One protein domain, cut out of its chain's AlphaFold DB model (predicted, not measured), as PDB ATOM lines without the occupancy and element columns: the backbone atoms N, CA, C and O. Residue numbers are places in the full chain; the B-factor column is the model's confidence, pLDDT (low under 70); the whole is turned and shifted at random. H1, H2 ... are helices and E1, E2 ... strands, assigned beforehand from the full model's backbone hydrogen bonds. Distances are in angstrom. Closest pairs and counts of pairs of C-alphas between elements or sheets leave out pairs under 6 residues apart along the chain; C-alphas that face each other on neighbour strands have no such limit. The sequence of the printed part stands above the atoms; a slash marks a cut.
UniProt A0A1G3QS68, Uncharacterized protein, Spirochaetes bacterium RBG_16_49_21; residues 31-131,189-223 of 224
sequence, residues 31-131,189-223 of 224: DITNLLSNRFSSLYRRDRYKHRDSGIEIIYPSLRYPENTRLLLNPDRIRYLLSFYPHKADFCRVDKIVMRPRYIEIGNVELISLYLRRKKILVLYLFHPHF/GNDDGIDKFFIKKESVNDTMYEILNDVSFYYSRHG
ATOM      1  N   ASP A  31     -16.579 -43.433  38.302       73.19
ATOM      2  CA  ASP A  31     -17.043 -42.353  39.173       73.19
ATOM      3  C   ASP A  31     -17.628 -41.187  38.379       73.19
ATOM      4  O   ASP A  31     -18.750 -40.743  38.643       73.19
ATOM      5  N   ILE A  32     -16.919 -40.724  37.344       74.38
ATOM      6  CA  ILE A  32     -17.418 -39.667  36.457       74.38
ATOM      7  C   ILE A  32     -18.699 -40.134  35.764       74.38
ATOM      8  O   ILE A  32     -19.665 -39.382  35.655       74.38
ATOM      9  N   THR A  33     -18.750 -41.384  35.312       72.38
ATOM     10  CA  THR A  33     -19.935 -41.915  34.623       72.38
ATOM     11  C   THR A  33     -21.126 -42.043  35.557       72.38
ATOM     12  O   THR A  33     -22.233 -41.695  35.159       72.38
ATOM     13  N   ASN A  34     -20.907 -42.479  36.794       75.25
ATOM     14  CA  ASN A  34     -21.925 -42.582  37.831       75.25
ATOM     15  C   ASN A  34     -22.465 -41.205  38.207       75.25
ATOM     16  O   ASN A  34     -23.677 -41.009  38.284       75.25
ATOM     17  N   LEU A  35     -21.581 -40.218  38.351       71.75
ATOM     18  CA  LEU A  35     -21.959 -38.828  38.592       71.75
ATOM     19  C   LEU A  35     -22.837 -38.278  37.457       71.75
ATOM     20  O   LEU A  35     -23.796 -37.548  37.705       71.75
ATOM     21  N   LEU A  36     -22.553 -38.659  36.211       70.25
ATOM     22  CA  LEU A  36     -23.313 -38.222  35.037       70.25
ATOM     23  C   LEU A  36     -24.604 -39.017  34.787       70.25
ATOM     24  O   LEU A  36     -25.557 -38.465  34.225       70.25
ATOM     25  N   SER A  37     -24.653 -40.293  35.169       69.06
ATOM     26  CA  SER A  37     -25.808 -41.173  34.968       69.06
ATOM     27  C   SER A  37     -26.863 -41.013  36.064       69.06
ATOM     28  O   SER A  37     -28.048 -41.270  35.826       69.06
ATOM     29  N   ASN A  38     -26.466 -40.547  37.252       68.38
ATOM     30  CA  ASN A  38     -27.366 -40.436  38.387       68.38
ATOM     31  C   ASN A  38     -28.366 -39.278  38.209       68.38
ATOM     32  O   ASN A  38     -28.058 -38.103  38.414       68.38
ATOM     33  N   ARG A  39     -29.607 -39.628  37.848       55.66
ATOM     34  CA  ARG A  39     -30.725 -38.689  37.625       55.66
ATOM     35  C   ARG A  39     -31.156 -37.918  38.879       55.66
ATOM     36  O   ARG A  39     -31.865 -36.927  38.747       55.66
ATOM     37  N   PHE A  40     -30.734 -38.359  40.066       52.47
ATOM     38  CA  PHE A  40     -31.110 -37.769  41.356       52.47
ATOM     39  C   PHE A  40     -30.023 -36.881  41.979       52.47
ATOM     40  O   PHE A  40     -30.249 -36.286  43.031       52.47
ATOM     41  N   SER A  41     -28.850 -36.757  41.351       58.47
ATOM     42  CA  SER A  41     -27.783 -35.899  41.870       58.47
ATOM     43  C   SER A  41     -28.090 -34.428  41.552       58.47
ATOM     44  O   SER A  41     -27.870 -33.954  40.437       58.47
ATOM     45  N   SER A  42     -28.562 -33.682  42.556       66.06
ATOM     46  CA  SER A  42     -28.685 -32.215  42.508       66.06
ATOM     47  C   SER A  42     -27.327 -31.498  42.540       66.06
ATOM     48  O   SER A  42     -27.279 -30.272  42.423       66.06
ATOM     49  N   LEU A  43     -26.226 -32.242  42.708       80.69
ATOM     50  CA  LEU A  43     -24.880 -31.705  42.897       80.69
ATOM     51  C   LEU A  43     -24.354 -31.010  41.642       80.69
ATOM     52  O   LEU A  43     -23.579 -30.066  41.748       80.69
ATOM     53  N   TYR A  44     -24.794 -31.414  40.455       86.25
ATOM     54  CA  TYR A  44     -24.324 -30.837  39.202       86.25
ATOM     55  C   TYR A  44     -25.466 -30.267  38.372       86.25
ATOM     56  O   TYR A  44     -26.537 -30.858  38.248       86.25
ATOM     57  N   ARG A  45     -25.213 -29.105  37.775       88.81
ATOM     58  CA  ARG A  45     -26.072 -28.482  36.770       88.81
ATOM     59  C   ARG A  45     -25.460 -28.670  35.393       88.81
ATOM     60  O   ARG A  45     -24.249 -28.819  35.245       88.81
ATOM     61  N   ARG A  46     -26.330 -28.664  34.390       90.44
ATOM     62  CA  ARG A  46     -25.974 -28.830  32.983       90.44
ATOM     63  C   ARG A  46     -26.330 -27.552  32.244       90.44
ATOM     64  O   ARG A  46     -27.430 -27.032  32.404       90.44
ATOM     65  N   ASP A  47     -25.391 -27.069  31.457       89.94
ATOM     66  CA  ASP A  47     -25.554 -25.993  30.492       89.94
ATOM     67  C   ASP A  47     -25.135 -26.521  29.113       89.94
ATOM     68  O   ASP A  47     -24.427 -27.525  29.005       89.94
ATOM     69  N   ARG A  48     -25.611 -25.897  28.040       89.69
ATOM     70  CA  ARG A  48     -25.314 -26.330  26.672       89.69
ATOM     71  C   ARG A  48     -24.783 -25.165  25.865       89.69
ATOM     72  O   ARG A  48     -25.463 -24.163  25.663       89.69
ATOM     73  N   TYR A  49     -23.581 -25.344  25.339       89.62
ATOM     74  CA  TYR A  49     -23.014 -24.465  24.335       89.62
ATOM     75  C   TYR A  49     -23.259 -25.071  22.952       89.62
ATOM     76  O   TYR A  49     -22.773 -26.160  22.658       89.62
ATOM     77  N   LYS A  50     -24.027 -24.380  22.103       86.31
ATOM     78  CA  LYS A  50     -24.294 -24.807  20.724       86.31
ATOM     79  C   LYS A  50     -23.589 -23.878  19.744       86.31
ATOM     80  O   LYS A  50     -23.792 -22.665  19.790       86.31
ATOM     81  N   HIS A  51     -22.819 -24.453  18.828       78.69
ATOM     82  CA  HIS A  51     -22.215 -23.739  17.714       78.69
ATOM     83  C   HIS A  51     -22.427 -24.518  16.414       78.69
ATOM     84  O   HIS A  51     -21.804 -25.559  16.197       78.69
ATOM     85  N   ARG A  52     -23.307 -23.995  15.547       77.00
ATOM     86  CA  ARG A  52     -23.751 -24.652  14.304       77.00
ATOM     87  C   ARG A  52     -24.211 -26.094  14.589       77.00
ATOM     88  O   ARG A  52     -25.185 -26.267  15.326       77.00
ATOM     89  N   ASP A  53     -23.481 -27.080  14.070       74.94
ATOM     90  CA  ASP A  53     -23.778 -28.513  14.188       74.94
ATOM     91  C   ASP A  53     -23.090 -29.191  15.383       74.94
ATOM     92  O   ASP A  53     -23.396 -30.333  15.713       74.94
ATOM     93  N   SER A  54     -22.196 -28.480  16.076       78.50
ATOM     94  CA  SER A  54     -21.503 -28.971  17.272       78.50
ATOM     95  C   SER A  54     -22.178 -28.471  18.553       78.50
ATOM     96  O   SER A  54     -22.607 -27.314  18.652       78.50
ATOM     97  N   GLY A  55     -22.293 -29.346  19.551       86.50
ATOM     98  CA  GLY A  55     -22.885 -29.032  20.847       86.50
ATOM     99  C   GLY A  55     -22.046 -29.606  21.976       86.50
ATOM    100  O   GLY A  55     -21.842 -30.812  22.023       86.50
ATOM    101  N   ILE A  56     -21.600 -28.742  22.886       90.94
ATOM    102  CA  ILE A  56     -20.823 -29.124  24.066       90.94
ATOM    103  C   ILE A  56     -21.710 -28.969  25.300       90.94
ATOM    104  O   ILE A  56     -22.245 -27.889  25.572       90.94
ATOM    105  N   GLU A  57     -21.864 -30.049  26.062       92.62
ATOM    106  CA  GLU A  57     -22.533 -30.019  27.361       92.62
ATOM    107  C   GLU A  57     -21.536 -29.592  28.445       92.62
ATOM    108  O   GLU A  57     -20.527 -30.255  28.675       92.62
ATOM    109  N   ILE A  58     -21.810 -28.475  29.117       91.75
ATOM    110  CA  ILE A  58     -20.989 -27.943  30.207       91.75
ATOM    111  C   ILE A  58     -21.642 -28.344  31.525       91.75
ATOM    112  O   ILE A  58     -22.786 -27.991  31.805       91.75
ATOM    113  N   ILE A  59     -20.912 -29.080  32.352       91.00
ATOM    114  CA  ILE A  59     -21.415 -29.680  33.585       91.00
ATOM    115  C   ILE A  59     -20.634 -29.090  34.748       91.00
ATOM    116  O   ILE A  59     -19.416 -29.231  34.816       91.00
ATOM    117  N   TYR A  60     -21.327 -28.415  35.659       89.88
ATOM    118  CA  TYR A  60     -20.700 -27.618  36.713       89.88
ATOM    119  C   TYR A  60     -21.392 -27.806  38.069       89.88
ATOM    120  O   TYR A  60     -22.576 -28.159  38.098       89.88
ATOM    121  N   PRO A  61     -20.686 -27.591  39.193       88.44
ATOM    122  CA  PRO A  61     -21.276 -27.706  40.524       88.44
ATOM    123  C   PRO A  61     -22.494 -26.790  40.690       88.44
ATOM    124  O   PRO A  61     -22.471 -25.620  40.308       88.44
ATOM    125  N   SER A  62     -23.574 -27.318  41.257       87.44
ATOM    126  CA  SER A  62     -24.793 -26.560  41.544       87.44
ATOM    127  C   SER A  62     -24.599 -25.570  42.691       87.44
ATOM    128  O   SER A  62     -25.171 -24.476  42.657       87.44
ATOM    129  N   LEU A  63     -23.781 -25.949  43.676       85.75
ATOM    130  CA  LEU A  63     -23.370 -25.106  44.784       85.75
ATOM    131  C   LEU A  63     -22.334 -24.082  44.315       85.75
ATOM    132  O   LEU A  63     -21.419 -24.395  43.551       85.75
ATOM    133  N   ARG A  64     -22.462 -22.850  44.800       82.38
ATOM    134  CA  ARG A  64     -21.492 -21.781  44.556       82.38
ATOM    135  C   ARG A  64     -20.656 -21.577  45.809       82.38
ATOM    136  O   ARG A  64     -21.221 -21.477  46.894       82.38
ATOM    137  N   TYR A  65     -19.341 -21.485  45.644       82.00
ATOM    138  CA  TYR A  65     -18.461 -21.047  46.720       82.00
ATOM    139  C   TYR A  65     -18.840 -19.606  47.118       82.00
ATOM    140  O   TYR A  65     -19.001 -18.766  46.225       82.00
ATOM    141  N   PRO A  66     -19.058 -19.321  48.414       75.31
ATOM    142  CA  PRO A  66     -19.563 -18.027  48.873       75.31
ATOM    143  C   PRO A  66     -18.559 -16.881  48.687       75.31
ATOM    144  O   PRO A  66     -18.971 -15.727  48.597       75.31
ATOM    145  N   GLU A  67     -17.263 -17.186  48.587       67.31
ATOM    146  CA  GLU A  67     -16.192 -16.195  48.479       67.31
ATOM    147  C   GLU A  67     -15.473 -16.260  47.119       67.31
ATOM    148  O   GLU A  67     -15.640 -17.193  46.349       67.31
ATOM    149  N   ASN A  68     -14.729 -15.209  46.770       59.41
ATOM    150  CA  ASN A  68     -13.831 -15.090  45.609       59.41
ATOM    151  C   ASN A  68     -14.106 -15.991  44.370       59.41
ATOM    152  O   ASN A  68     -13.419 -16.977  44.105       59.41
ATOM    153  N   THR A  69     -15.041 -15.575  43.510       63.34
ATOM    154  CA  THR A  69     -15.384 -16.276  42.253       63.34
ATOM    155  C   THR A  69     -14.359 -16.114  41.127       63.34
ATOM    156  O   THR A  69     -14.556 -16.662  40.042       63.34
ATOM    157  N   ARG A  70     -13.279 -15.347  41.330       64.44
ATOM    158  CA  ARG A  70     -12.338 -14.992  40.251       64.44
ATOM    159  C   ARG A  70     -11.477 -16.170  39.797       64.44
ATOM    160  O   ARG A  70     -11.120 -16.239  38.621       64.44
ATOM    161  N   LEU A  71     -11.150 -17.075  40.719       66.06
ATOM    162  CA  LEU A  71     -10.359 -18.275  40.433       66.06
ATOM    163  C   LEU A  71     -11.205 -19.410  39.868       66.06
ATOM    164  O   LEU A  71     -10.720 -20.212  39.074       66.06
ATOM    165  N   LEU A  72     -12.482 -19.451  40.238       72.06
ATOM    166  CA  LEU A  72     -13.398 -20.464  39.756       72.06
ATOM    167  C   LEU A  72     -13.677 -20.244  38.270       72.06
ATOM    168  O   LEU A  72     -14.188 -19.204  37.840       72.06
ATOM    169  N   LEU A  73     -13.360 -21.258  37.464       78.56
ATOM    170  CA  LEU A  73     -13.984 -21.381  36.157       78.56
ATOM    171  C   LEU A  73     -15.499 -21.395  36.391       78.56
ATOM    172  O   LEU A  73     -16.004 -22.132  37.232       78.56
ATOM    173  N   ASN A  74     -16.211 -20.554  35.648       83.19
ATOM    174  CA  ASN A  74     -17.667 -20.499  35.641       83.19
ATOM    175  C   ASN A  74     -18.167 -20.985  34.277       83.19
ATOM    176  O   ASN A  74     -17.460 -20.785  33.281       83.19
ATOM    177  N   PRO A  75     -19.381 -21.556  34.188       86.94
ATOM    178  CA  PRO A  75     -19.952 -21.974  32.907       86.94
ATOM    179  C   PRO A  75     -19.972 -20.824  31.889       86.94
ATOM    180  O   PRO A  75     -19.610 -21.020  30.733       86.94
ATOM    181  N   ASP A  76     -20.260 -19.595  32.326       86.44
ATOM    182  CA  ASP A  76     -20.232 -18.394  31.479       86.44
ATOM    183  C   ASP A  76     -18.839 -18.112  30.905       86.44
ATOM    184  O   ASP A  76     -18.698 -17.785  29.728       86.44
ATOM    185  N   ARG A  77     -17.794 -18.295  31.721       85.06
ATOM    186  CA  ARG A  77     -16.401 -18.117  31.297       85.06
ATOM    187  C   ARG A  77     -15.984 -19.200  30.305       85.06
ATOM    188  O   ARG A  77     -15.277 -18.894  29.353       85.06
ATOM    189  N   ILE A  78     -16.442 -20.438  30.491       88.31
ATOM    190  CA  ILE A  78     -16.219 -21.519  29.521       88.31
ATOM    191  C   ILE A  78     -16.932 -21.200  28.208       88.31
ATOM    192  O   ILE A  78     -16.299 -21.259  27.162       88.31
ATOM    193  N   ARG A  79     -18.205 -20.787  28.237       88.12
ATOM    194  CA  ARG A  79     -18.936 -20.378  27.024       88.12
ATOM    195  C   ARG A  79     -18.229 -19.244  26.292       88.12
ATOM    196  O   ARG A  79     -18.091 -19.309  25.075       88.12
ATOM    197  N   TYR A  80     -17.744 -18.251  27.033       85.75
ATOM    198  CA  TYR A  80     -16.936 -17.166  26.489       85.75
ATOM    199  C   TYR A  80     -15.645 -17.690  25.836       85.75
ATOM    200  O   TYR A  80     -15.341 -17.363  24.693       85.75
ATOM    201  N   LEU A  81     -14.898 -18.570  26.507       85.19
ATOM    202  CA  LEU A  81     -13.702 -19.188  25.929       85.19
ATOM    203  C   LEU A  81     -14.029 -19.984  24.655       85.19
ATOM    204  O   LEU A  81     -13.314 -19.866  23.664       85.19
ATOM    205  N   LEU A  82     -15.112 -20.758  24.653       87.56
ATOM    206  CA  LEU A  82     -15.542 -21.539  23.494       87.56
ATOM    207  C   LEU A  82     -16.022 -20.642  22.346       87.56
ATOM    208  O   LEU A  82     -15.749 -20.936  21.182       87.56
ATOM    209  N   SER A  83     -16.683 -19.514  22.628       85.31
ATOM    210  CA  SER A  83     -17.147 -18.600  21.579       85.31
ATOM    211  C   SER A  83     -15.999 -17.998  20.782       85.31
ATOM    212  O   SER A  83     -16.115 -17.897  19.561       85.31
ATOM    213  N   PHE A  84     -14.875 -17.701  21.434       81.00
ATOM    214  CA  PHE A  84     -13.699 -17.118  20.785       81.00
ATOM    215  C   PHE A  84     -12.678 -18.144  20.277       81.00
ATOM    216  O   PHE A  84     -11.733 -17.751  19.604       81.00
ATOM    217  N   TYR A  85     -12.866 -19.441  20.546       82.12
ATOM    218  CA  TYR A  85     -11.929 -20.471  20.089       82.12
ATOM    219  C   TYR A  85     -11.825 -20.500  18.548       82.12
ATOM    220  O   TYR A  85     -12.877 -20.582  17.903       82.12
ATOM    221  N   PRO A  86     -10.618 -20.442  17.952       73.62
ATOM    222  CA  PRO A  86     -10.446 -20.277  16.507       73.62
ATOM    223  C   PRO A  86     -10.872 -21.515  15.706       73.62
ATOM    224  O   PRO A  86     -11.644 -21.399  14.757       73.62
ATOM    225  N   HIS A  87     -10.457 -22.713  16.121       77.62
ATOM    226  CA  HIS A  87     -10.666 -23.941  15.348       77.62
ATOM    227  C   HIS A  87     -11.930 -24.689  15.781       77.62
ATOM    228  O   HIS A  87     -11.892 -25.683  16.498       77.62
ATOM    229  N   LYS A  88     -13.100 -24.238  15.324       80.75
ATOM    230  CA  LYS A  88     -14.395 -24.844  15.706       80.75
ATOM    231  C   LYS A  88     -14.510 -26.348  15.403       80.75
ATOM    232  O   LYS A  88     -15.316 -27.020  16.039       80.75
ATOM    233  N   ALA A  89     -13.703 -26.882  14.483       81.19
ATOM    234  CA  ALA A  89     -13.636 -28.313  14.179       81.19
ATOM    235  C   ALA A  89     -13.209 -29.178  15.382       81.19
ATOM    236  O   ALA A  89     -13.650 -30.323  15.494       81.19
ATOM    237  N   ASP A  90     -12.423 -28.640  16.322       82.25
ATOM    238  CA  ASP A  90     -11.987 -29.393  17.508       82.25
ATOM    239  C   ASP A  90     -13.154 -29.711  18.454       82.25
ATOM    240  O   ASP A  90     -13.091 -30.665  19.230       82.25
ATOM    241  N   PHE A  91     -14.272 -28.983  18.350       85.94
ATOM    242  CA  PHE A  91     -15.473 -29.269  19.138       85.94
ATOM    243  C   PHE A  91     -16.088 -30.627  18.798       85.94
ATOM    244  O   PHE A  91     -16.734 -31.224  19.649       85.94
ATOM    245  N   CYS A  92     -15.833 -31.181  17.609       85.12
ATOM    246  CA  CYS A  92     -16.271 -32.535  17.251       85.12
ATOM    247  C   CYS A  92     -15.592 -33.634  18.095       85.12
ATOM    248  O   CYS A  92     -16.042 -34.790  18.110       85.12
ATOM    249  N   ARG A  93     -14.489 -33.294  18.775       86.38
ATOM    250  CA  ARG A  93     -13.733 -34.206  19.639       86.38
ATOM    251  C   ARG A  93     -14.242 -34.206  21.074       86.38
ATOM    252  O   ARG A  93     -13.994 -35.174  21.774       86.38
ATOM    253  N   VAL A  94     -14.966 -33.174  21.508       89.19
ATOM    254  CA  VAL A  94     -15.402 -33.025  22.902       89.19
ATOM    255  C   VAL A  94     -16.915 -32.894  22.960       89.19
ATOM    256  O   VAL A  94     -17.477 -31.899  22.520       89.19
ATOM    257  N   ASP A  95     -17.569 -33.867  23.586       90.31
ATOM    258  CA  ASP A  95     -19.021 -33.850  23.761       90.31
ATOM    259  C   ASP A  95     -19.403 -33.164  25.078       90.31
ATOM    260  O   ASP A  95     -20.433 -32.487  25.175       90.31
ATOM    261  N   LYS A  96     -18.581 -33.351  26.120       91.19
ATOM    262  CA  LYS A  96     -18.860 -32.845  27.468       91.19
ATOM    263  C   LYS A  96     -17.633 -32.221  28.108       91.19
ATOM    264  O   LYS A  96     -16.544 -32.786  28.049       91.19
ATOM    265  N   ILE A  97     -17.840 -31.104  28.797       93.06
ATOM    266  CA  ILE A  97     -16.859 -30.486  29.688       93.06
ATOM    267  C   ILE A  97     -17.407 -30.547  31.114       93.06
ATOM    268  O   ILE A  97     -18.438 -29.948  31.406       93.06
ATOM    269  N   VAL A  98     -16.727 -31.262  32.006       91.69
ATOM    270  CA  VAL A  98     -17.112 -31.434  33.414       91.69
ATOM    271  C   VAL A  98     -16.173 -30.635  34.301       91.69
ATOM    272  O   VAL A  98     -14.963 -30.758  34.190       91.69
ATOM    273  N   MET A  99     -16.713 -29.845  35.218       90.69
ATOM    274  CA  MET A  99     -15.931 -29.004  36.120       90.69
ATOM    275  C   MET A  99     -15.886 -29.629  37.511       90.69
ATOM    276  O   MET A  99     -16.911 -29.788  38.173       90.69
ATOM    277  N   ARG A 100     -14.700 -29.982  37.989       87.81
ATOM    278  CA  ARG A 100     -14.477 -30.527  39.326       87.81
ATOM    279  C   ARG A 100     -13.865 -29.433  40.198       87.81
ATOM    280  O   ARG A 100     -12.764 -28.979  39.903       87.81
ATOM    281  N   PRO A 101     -14.522 -29.031  41.297       86.56
ATOM    282  CA  PRO A 101     -14.005 -28.001  42.192       86.56
ATOM    283  C   PRO A 101     -12.908 -28.542  43.128       86.56
ATOM    284  O   PRO A 101     -12.704 -28.017  44.215       86.56
ATOM    285  N   ARG A 102     -12.222 -29.621  42.738       86.38
ATOM    286  CA  ARG A 102     -11.180 -30.256  43.537       86.38
ATOM    287  C   ARG A 102      -9.830 -29.774  43.039       86.38
ATOM    288  O   ARG A 102      -9.561 -29.844  41.842       86.38
ATOM    289  N   TYR A 103      -9.009 -29.306  43.963       88.06
ATOM    290  CA  TYR A 103      -7.621 -28.960  43.704       88.06
ATOM    291  C   TYR A 103      -6.732 -30.175  44.000       88.06
ATOM    292  O   TYR A 103      -6.881 -30.804  45.051       88.06
ATOM    293  N   ILE A 104      -5.887 -30.564  43.040       86.00
ATOM    294  CA  ILE A 104      -5.048 -31.770  43.110       86.00
ATOM    295  C   ILE A 104      -3.613 -31.390  42.733       86.00
ATOM    296  O   ILE A 104      -3.328 -31.088  41.574       86.00
ATOM    297  N   GLU A 105      -2.714 -31.449  43.711       86.38
ATOM    298  CA  GLU A 105      -1.284 -31.179  43.555       86.38
ATOM    299  C   GLU A 105      -0.456 -32.277  44.227       86.38
ATOM    300  O   GLU A 105      -0.818 -32.788  45.289       86.38
ATOM    301  N   ILE A 106       0.674 -32.621  43.605       84.50
ATOM    302  CA  ILE A 106       1.720 -33.456  44.192       84.50
ATOM    303  C   ILE A 106       3.067 -32.777  43.923       84.50
ATOM    304  O   ILE A 106       3.493 -32.636  42.775       84.50
ATOM    305  N   GLY A 107       3.755 -32.361  44.987       84.38
ATOM    306  CA  GLY A 107       5.026 -31.646  44.871       84.38
ATOM    307  C   GLY A 107       4.837 -30.273  44.228       84.38
ATOM    308  O   GLY A 107       4.203 -29.413  44.817       84.38
ATOM    309  N   ASN A 108       5.406 -30.070  43.039       84.00
ATOM    310  CA  ASN A 108       5.274 -28.849  42.236       84.00
ATOM    311  C   ASN A 108       4.459 -29.067  40.951       84.00
ATOM    312  O   ASN A 108       4.583 -28.285  40.002       84.00
ATOM    313  N   VAL A 109       3.689 -30.155  40.890       86.38
ATOM    314  CA  VAL A 109       2.900 -30.547  39.723       86.38
ATOM    315  C   VAL A 109       1.423 -30.593  40.085       86.38
ATOM    316  O   VAL A 109       1.027 -31.221  41.065       86.38
ATOM    317  N   GLU A 110       0.600 -29.966  39.253       88.94
ATOM    318  CA  GLU A 110      -0.849 -29.885  39.427       88.94
ATOM    319  C   GLU A 110      -1.571 -30.635  38.323       88.94
ATOM    320  O   GLU A 110      -1.186 -30.533  37.157       88.94
ATOM    321  N   LEU A 111      -2.649 -31.336  38.675       89.44
ATOM    322  CA  LEU A 111      -3.563 -31.913  37.696       89.44
ATOM    323  C   LEU A 111      -4.595 -30.864  37.275       89.44
ATOM    324  O   LEU A 111      -5.387 -30.388  38.082       89.44
ATOM    325  N   ILE A 112      -4.616 -30.554  35.985       90.38
ATOM    326  CA  ILE A 112      -5.490 -29.531  35.395       90.38
ATOM    327  C   ILE A 112      -6.741 -30.180  34.841       90.38
ATOM    328  O   ILE A 112      -7.849 -29.672  35.000       90.38
ATOM    329  N   SER A 113      -6.551 -31.285  34.123       91.88
ATOM    330  CA  SER A 113      -7.632 -31.932  33.413       91.88
ATOM    331  C   SER A 113      -7.355 -33.388  33.109       91.88
ATOM    332  O   SER A 113      -6.209 -33.812  32.956       91.88
ATOM    333  N   LEU A 114      -8.447 -34.128  32.959       91.25
ATOM    334  CA  LEU A 114      -8.477 -35.494  32.461       91.25
ATOM    335  C   LEU A 114      -9.371 -35.534  31.229       91.25
ATOM    336  O   LEU A 114     -10.432 -34.914  31.226       91.25
ATOM    337  N   TYR A 115      -8.981 -36.271  30.201       91.44
ATOM    338  CA  TYR A 115      -9.813 -36.478  29.026       91.44
ATOM    339  C   TYR A 115     -10.079 -37.967  28.822       91.44
ATOM    340  O   TYR A 115      -9.161 -38.754  28.615       91.44
ATOM    341  N   LEU A 116     -11.358 -38.341  28.900       88.69
ATOM    342  CA  LEU A 116     -11.834 -39.699  28.654       88.69
ATOM    343  C   LEU A 116     -12.094 -39.860  27.155       88.69
ATOM    344  O   LEU A 116     -13.134 -39.402  26.669       88.69
ATOM    345  N   ARG A 117     -11.178 -40.514  26.433       87.12
ATOM    346  CA  ARG A 117     -11.161 -40.547  24.959       87.12
ATOM    347  C   ARG A 117     -12.432 -41.134  24.359       87.12
ATOM    348  O   ARG A 117     -13.179 -40.418  23.691       87.12
ATOM    349  N   ARG A 118     -12.763 -42.383  24.703       84.88
ATOM    350  CA  ARG A 118     -13.973 -43.068  24.214       84.88
ATOM    351  C   ARG A 118     -15.269 -42.296  24.463       84.88
ATOM    352  O   ARG A 118     -16.198 -42.365  23.663       84.88
ATOM    353  N   LYS A 119     -15.362 -41.590  25.593       85.25
ATOM    354  CA  LYS A 119     -16.579 -40.862  25.996       85.25
ATOM    355  C   LYS A 119     -16.575 -39.396  25.561       85.25
ATOM    356  O   LYS A 119     -17.598 -38.735  25.742       85.25
ATOM    357  N   LYS A 120     -15.450 -38.893  25.039       90.31
ATOM    358  CA  LYS A 120     -15.238 -37.488  24.670       90.31
ATOM    359  C   LYS A 120     -15.550 -36.512  25.807       90.31
ATOM    360  O   LYS A 120     -16.178 -35.469  25.602       90.31
ATOM    361  N   ILE A 121     -15.162 -36.880  27.030       90.50
ATOM    362  CA  ILE A 121     -15.424 -36.081  28.236       90.50
ATOM    363  C   ILE A 121     -14.126 -35.433  28.688       90.50
ATOM    364  O   ILE A 121     -13.200 -36.127  29.099       90.50
ATOM    365  N   LEU A 122     -14.094 -34.103  28.668       92.56
ATOM    366  CA  LEU A 122     -13.022 -33.306  29.244       92.56
ATOM    367  C   LEU A 122     -13.397 -32.895  30.668       92.56
ATOM    368  O   LEU A 122     -14.328 -32.124  30.878       92.56
ATOM    369  N   VAL A 123     -12.668 -33.385  31.658       91.56
ATOM    370  CA  VAL A 123     -12.820 -33.012  33.065       91.56
ATOM    371  C   VAL A 123     -11.789 -31.950  33.407       91.56
ATOM    372  O   VAL A 123     -10.601 -32.195  33.260       91.56
ATOM    373  N   LEU A 124     -12.227 -30.791  33.881       92.12
ATOM    374  CA  LEU A 124     -11.389 -29.681  34.326       92.12
ATOM    375  C   LEU A 124     -11.404 -29.619  35.853       92.12
ATOM    376  O   LEU A 124     -12.477 -29.518  36.446       92.12
ATOM    377  N   TYR A 125     -10.236 -29.655  36.478       90.56
ATOM    378  CA  TYR A 125     -10.052 -29.489  37.918       90.56
ATOM    379  C   TYR A 125      -9.793 -28.022  38.269       90.56
ATOM    380  O   TYR A 125      -9.679 -27.168  37.387       90.56
ATOM    381  N   LEU A 126      -9.719 -27.710  39.563       88.56
ATOM    382  CA  LEU A 126      -9.131 -26.444  39.990       88.56
ATOM    383  C   LEU A 126      -7.616 -26.527  39.830       88.56
ATOM    384  O   LEU A 126      -7.020 -27.554  40.139       88.56
ATOM    385  N   PHE A 127      -7.007 -25.442  39.365       87.00
ATOM    386  CA  PHE A 127      -5.566 -25.331  39.149       87.00
ATOM    387  C   PHE A 127      -5.144 -23.862  39.263       87.00
ATOM    388  O   PHE A 127      -5.982 -22.955  39.163       87.00
ATOM    389  N   HIS A 128      -3.851 -23.608  39.461       83.19
ATOM    390  CA  HIS A 128      -3.336 -22.243  39.499       83.19
ATOM    391  C   HIS A 128      -3.463 -21.562  38.134       83.19
ATOM    392  O   HIS A 128      -3.126 -22.173  37.123       83.19
ATOM    393  N   PRO A 129      -3.874 -20.279  38.065       80.25
ATOM    394  CA  PRO A 129      -3.926 -19.551  36.805       80.25
ATOM    395  C   PRO A 129      -2.609 -19.668  36.032       80.25
ATOM    396  O   PRO A 129      -1.570 -19.158  36.447       80.25
ATOM    397  N   HIS A 130      -2.674 -20.339  34.891       78.44
ATOM    398  CA  HIS A 130      -1.539 -20.612  34.026       78.44
ATOM    399  C   HIS A 130      -1.920 -20.269  32.597       78.44
ATOM    400  O   HIS A 130      -3.093 -20.347  32.235       78.44
ATOM    401  N   PHE A 131      -0.933 -19.912  31.783       78.88
ATOM    402  CA  PHE A 131      -1.129 -19.740  30.355       78.88
ATOM    403  C   PHE A 131      -0.023 -20.466  29.604       78.88
ATOM    404  O   PHE A 131       1.156 -20.298  29.911       78.88
ATOM    405  N   GLY A 189      -9.351 -40.554  19.586       67.12
ATOM    406  CA  GLY A 189      -9.082 -41.900  20.078       67.12
ATOM    407  C   GLY A 189     -10.401 -42.564  20.443       67.12
ATOM    408  O   GLY A 189     -11.240 -41.949  21.099       67.12
ATOM    409  N   ASN A 190     -10.613 -43.786  19.956       72.00
ATOM    410  CA  ASN A 190     -11.792 -44.591  20.297       72.00
ATOM    411  C   ASN A 190     -11.449 -45.693  21.315       72.00
ATOM    412  O   ASN A 190     -12.197 -46.653  21.491       72.00
ATOM    413  N   ASP A 191     -10.284 -45.558  21.941       82.25
ATOM    414  CA  ASP A 191      -9.760 -46.382  23.015       82.25
ATOM    415  C   ASP A 191     -10.290 -45.916  24.377       82.25
ATOM    416  O   ASP A 191     -10.662 -44.755  24.569       82.25
ATOM    417  N   ASP A 192     -10.290 -46.825  25.352       79.62
ATOM    418  CA  ASP A 192     -10.643 -46.536  26.750       79.62
ATOM    419  C   ASP A 192      -9.544 -45.747  27.499       79.62
ATOM    420  O   ASP A 192      -9.598 -45.593  28.715       79.62
ATOM    421  N   GLY A 193      -8.551 -45.215  26.779       80.75
ATOM    422  CA  GLY A 193      -7.458 -44.437  27.347       80.75
ATOM    423  C   GLY A 193      -7.909 -43.112  27.970       80.75
ATOM    424  O   GLY A 193      -8.866 -42.467  27.521       80.75
ATOM    425  N   ILE A 194      -7.165 -42.684  28.994       85.31
ATOM    426  CA  ILE A 194      -7.354 -41.404  29.681       85.31
ATOM    427  C   ILE A 194      -6.119 -40.538  29.481       85.31
ATOM    428  O   ILE A 194      -5.027 -40.885  29.934       85.31
ATOM    429  N   ASP A 195      -6.302 -39.371  28.869       86.62
ATOM    430  CA  ASP A 195      -5.244 -38.366  28.801       86.62
ATOM    431  C   ASP A 195      -5.245 -37.516  30.067       86.62
ATOM    432  O   ASP A 195      -6.285 -37.006  30.489       86.62
ATOM    433  N   LYS A 196      -4.068 -37.342  30.671       89.06
ATOM    434  CA  LYS A 196      -3.880 -36.570  31.904       89.06
ATOM    435  C   LYS A 196      -3.017 -35.355  31.609       89.06
ATOM    436  O   LYS A 196      -1.927 -35.491  31.056       89.06
ATOM    437  N   PHE A 197      -3.487 -34.175  31.993       89.44
ATOM    438  CA  PHE A 197      -2.798 -32.919  31.717       89.44
ATOM    439  C   PHE A 197      -2.338 -32.267  33.011       89.44
ATOM    440  O   PHE A 197      -3.144 -31.997  33.906       89.44
ATOM    441  N   PHE A 198      -1.040 -31.984  33.071       88.88
ATOM    442  CA  PHE A 198      -0.384 -31.451  34.253       88.88
ATOM    443  C   PHE A 198       0.321 -30.120  33.970       88.88
ATOM    444  O   PHE A 198       0.806 -29.884  32.861       88.88
ATOM    445  N   ILE A 199       0.405 -29.260  34.986       87.00
ATOM    446  CA  ILE A 199       1.227 -28.040  34.984       87.00
ATOM    447  C   ILE A 199       2.319 -28.191  36.030       87.00
ATOM    448  O   ILE A 199       2.061 -28.642  37.143       87.00
ATOM    449  N   LYS A 200       3.527 -27.746  35.683       83.62
ATOM    450  CA  LYS A 200       4.607 -27.529  36.643       83.62
ATOM    451  C   LYS A 200       4.567 -26.082  37.134       83.62
ATOM    452  O   LYS A 200       4.596 -25.159  36.322       83.62
ATOM    453  N   LYS A 201       4.532 -25.883  38.448       75.81
ATOM    454  CA  LYS A 201       4.584 -24.555  39.071       75.81
ATOM    455  C   LYS A 201       6.028 -24.062  39.109       75.81
ATOM    456  O   LYS A 201       6.908 -24.753  39.621       75.81
ATOM    457  N   GLU A 202       6.266 -22.866  38.577       67.06
ATOM    458  CA  GLU A 202       7.569 -22.190  38.679       67.06
ATOM    459  C   GLU A 202       7.686 -21.355  39.962       67.06
ATOM    460  O   GLU A 202       8.775 -21.230  40.516       67.06
ATOM    461  N   SER A 203       6.567 -20.840  40.479       62.75
ATOM    462  CA  SER A 203       6.492 -20.128  41.754       62.75
ATOM    463  C   SER A 203       5.155 -20.405  42.443       62.75
ATOM    464  O   SER A 203       4.098 -20.420  41.809       62.75
ATOM    465  N   VAL A 204       5.203 -20.674  43.749       61.66
ATOM    466  CA  VAL A 204       3.998 -20.853  44.562       61.66
ATOM    467  C   VAL A 204       3.543 -19.464  44.986       61.66
ATOM    468  O   VAL A 204       4.267 -18.747  45.668       61.66
ATOM    469  N   ASN A 205       2.369 -19.043  44.521       70.81
ATOM    470  CA  ASN A 205       1.698 -17.909  45.137       70.81
ATOM    471  C   ASN A 205       0.899 -18.454  46.320       70.81
ATOM    472  O   ASN A 205      -0.199 -18.974  46.115       70.81
ATOM    473  N   ASP A 206       1.462 -18.342  47.523       74.81
ATOM    474  CA  ASP A 206       0.903 -18.933  48.746       74.81
ATOM    475  C   ASP A 206      -0.566 -18.541  48.958       74.81
ATOM    476  O   ASP A 206      -1.400 -19.392  49.246       74.81
ATOM    477  N   THR A 207      -0.928 -17.288  48.665       82.38
ATOM    478  CA  THR A 207      -2.320 -16.823  48.796       82.38
ATOM    479  C   THR A 207      -3.284 -17.523  47.837       82.38
ATOM    480  O   THR A 207      -4.406 -17.852  48.207       82.38
ATOM    481  N   MET A 208      -2.872 -17.774  46.592       81.25
ATOM    482  CA  MET A 208      -3.723 -18.468  45.619       81.25
ATOM    483  C   MET A 208      -3.854 -19.942  45.972       81.25
ATOM    484  O   MET A 208      -4.937 -20.507  45.839       81.25
ATOM    485  N   TYR A 209      -2.770 -20.537  46.458       83.81
ATOM    486  CA  TYR A 209      -2.752 -21.908  46.933       83.81
ATOM    487  C   TYR A 209      -3.710 -22.112  48.113       83.81
ATOM    488  O   TYR A 209      -4.524 -23.035  48.085       83.81
ATOM    489  N   GLU A 210      -3.672 -21.223  49.107       86.00
ATOM    490  CA  GLU A 210      -4.609 -21.227  50.236       86.00
ATOM    491  C   GLU A 210      -6.059 -21.130  49.753       86.00
ATOM    492  O   GLU A 210      -6.875 -21.985  50.092       86.00
ATOM    493  N   ILE A 211      -6.364 -20.188  48.853       86.75
ATOM    494  CA  ILE A 211      -7.727 -20.032  48.327       86.75
ATOM    495  C   ILE A 211      -8.186 -21.289  47.569       86.75
ATOM    496  O   ILE A 211      -9.332 -21.713  47.720       86.75
ATOM    497  N   LEU A 212      -7.334 -21.903  46.741       87.56
ATOM    498  CA  LEU A 212      -7.700 -23.129  46.021       87.56
ATOM    499  C   LEU A 212      -7.974 -24.292  46.980       87.56
ATOM    500  O   LEU A 212      -8.911 -25.063  46.749       87.56
ATOM    501  N   ASN A 213      -7.198 -24.400  48.058       88.00
ATOM    502  CA  ASN A 213      -7.434 -25.387  49.104       88.00
ATOM    503  C   ASN A 213      -8.736 -25.126  49.857       88.00
ATOM    504  O   ASN A 213      -9.502 -26.068  50.048       88.00
ATOM    505  N   ASP A 214      -9.033 -23.878  50.209       88.56
ATOM    506  CA  ASP A 214     -10.276 -23.509  50.894       88.56
ATOM    507  C   ASP A 214     -11.507 -23.838  50.047       88.56
ATOM    508  O   ASP A 214     -12.467 -24.450  50.526       88.56
ATOM    509  N   VAL A 215     -11.456 -23.507  48.755       88.00
ATOM    510  CA  VAL A 215     -12.505 -23.854  47.791       88.00
ATOM    511  C   VAL A 215     -12.664 -25.375  47.709       88.00
ATOM    512  O   VAL A 215     -13.775 -25.892  47.844       88.00
ATOM    513  N   SER A 216     -11.561 -26.101  47.512       88.62
ATOM    514  CA  SER A 216     -11.557 -27.567  47.417       88.62
ATOM    515  C   SER A 216     -12.144 -28.211  48.678       88.62
ATOM    516  O   SER A 216     -13.007 -29.089  48.600       88.62
ATOM    517  N   PHE A 217     -11.750 -27.716  49.851       89.06
ATOM    518  CA  PHE A 217     -12.240 -28.171  51.146       89.06
ATOM    519  C   PHE A 217     -13.731 -27.883  51.339       89.06
ATOM    520  O   PHE A 217     -14.480 -28.751  51.796       89.06
ATOM    521  N   TYR A 218     -14.191 -26.693  50.950       89.12
ATOM    522  CA  TYR A 218     -15.604 -26.340  51.003       89.12
ATOM    523  C   TYR A 218     -16.453 -27.298  50.172       89.12
ATOM    524  O   TYR A 218     -17.439 -27.832  50.678       89.12
ATOM    525  N   TYR A 219     -16.074 -27.558  48.923       86.31
ATOM    526  CA  TYR A 219     -16.837 -28.463  48.068       86.31
ATOM    527  C   TYR A 219     -16.767 -29.913  48.565       86.31
ATOM    528  O   TYR A 219     -17.797 -30.586  48.596       86.31
ATOM    529  N   SER A 220     -15.614 -30.357  49.071       85.75
ATOM    530  CA  SER A 220     -15.479 -31.677  49.698       85.75
ATOM    531  C   SER A 220     -16.458 -31.870  50.864       85.75
ATOM    532  O   SER A 220     -17.137 -32.895  50.940       85.75
ATOM    533  N   ARG A 221     -16.635 -30.854  51.723       86.94
ATOM    534  CA  ARG A 221     -17.624 -30.885  52.820       86.94
ATOM    535  C   ARG A 221     -19.076 -31.020  52.355       86.94
ATOM    536  O   ARG A 221     -19.914 -31.465  53.133       86.94
ATOM    537  N   HIS A 222     -19.373 -30.649  51.112       83.75
ATOM    538  CA  HIS A 222     -20.713 -30.719  50.526       83.75
ATOM    539  C   HIS A 222     -20.902 -31.933  49.600       83.75
ATOM    540  O   HIS A 222     -21.901 -32.003  48.885       83.75
ATOM    541  N   GLY A 223     -19.973 -32.897  49.626       76.88
ATOM    542  CA  GLY A 223     -20.106 -34.172  48.916       76.88
ATOM    543  C   GLY A 223     -19.611 -34.164  47.469       76.88
ATOM    544  O   GLY A 223     -20.087 -34.970  46.671       76.88
TER     545      GLY A 223
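Overview. This is residues 31 to 131 and 189 to 223 of the 224 residues of an uncharacterized protein of Spirochaetes bacterium RBG_16_49_21 (UniProt A0A1G3QS68). A strongly twisted sheet of six strands runs through the domain, with E3 and E5 in its middle; H2 covers one face near E1 and E2, and the short helix H1 lies over the opposite face. The longest helix, H4, packs beside the sheet by the end of E3, on the same face as H2, while H3 lies across E2 near that strand's beginning. The 136 printed residues include four named helices and six named strands, in the order H1 E1 E2 H2 H3 E3 E4 E5 E6 H4, and the class is mixed, helices and strands. The sheet is mixed, in the order E1 E2 E3 E5 E4 E6. The whole is compact and rounded, with a radius of gyration of the C-alphas of 15.3 A and spans of 43 by 36 by 30 A.

Along the chain. E1 is residues 44 to 51, 22.7 A from first to last C-alpha, and E2 is residues 54 to 61, 23.3 A. E3 is residues 96 to 103, 20.1 A, with C-alpha 96 at (-18.860, -32.845, 27.468). E5 is residues 121 to 126, 16.5 A. E4 is residues 109 to 116, 20.6 A, and bends by 53 degrees at residue 112. E6 is residues 194 to 200, 19.6 A. H1 is residues 31 to 37, 9.8 A, and begins with C-alpha 31 at (-17.043, -42.353, 39.173). H2 is residues 75 to 84, 14.5 A, and H3 is residues 88 to 93, 10.2 A. H4 is residues 206 to 221, 22.4 A, and ends with C-alpha 221 at (-17.624, -30.885, 52.820).

Arrangement. E3 and E5 are parallel at 25 degrees, with N 98 and O 122 2.8 A apart, within hydrogen-bond range. E2 is parallel to E3 at 26 degrees, with N 97 and O 57 at 2.8 A. E1 and E2 form a hairpin, antiparallel at 157 degrees, with N 47 and O 58 at 2.8 A. E4 and E5 form another hairpin, antiparallel at 160 degrees, with N 123 and O 114 at 2.7 A. E6 is an edge strand, antiparallel to E4 at 159 degrees, with N 115 and O 195 at 2.8 A. E2, H2, H3 and E3 make a strand-helix-strand unit, two parallel neighbour strands with helices between them along the chain, and its crossover is left-handed. H2 is on the sheet at a height of 8.8 A, over E2 and along the strands, at 19 degrees to E2 on the local plane; the closest C-alphas of H2 and E2 are those of Pro 75 and Ile 58, 6.6 A apart. H3 is over E2 at a height of 7.5 A and runs across the strands, at 72 degrees to E2 on the local plane, which is fitted to just 6 C-alphas of the sheet; the closest C-alphas of H3 and E2 are those of Phe 91 and Ser 54, 6.3 A apart. H4 is on the sheet beside the strands, over none of them; its closest C-alpha to E3 is that of Ser 216, 4.7 A from that of Arg 102. H1 is on the opposite face from H2 and H4, at a height of 9.1 A, only just over E3, on which 3 of its 7 C-alphas fall. Every O i to N i+4 pair is within hydrogen-bond range in H1, H2 and H4; in H3 0 of 2 are, beside 3 of 3 O i to N i+3 pairs.

Size, cuts and confidence. The C-alphas of Asp 53 and Asp 206 are the two farthest apart, 43.5 A. Residues 132 to 188 are not printed, and C-alphas 131 and 189 are 25.7 A apart across this cut, between E5 and E6. The link from E2 to H2, residues 62 to 74, is long. The mean pLDDT of the printed part is 82.5, and residues 37 to 42, 67 to 71, 189 and 202 to 204 are under 70.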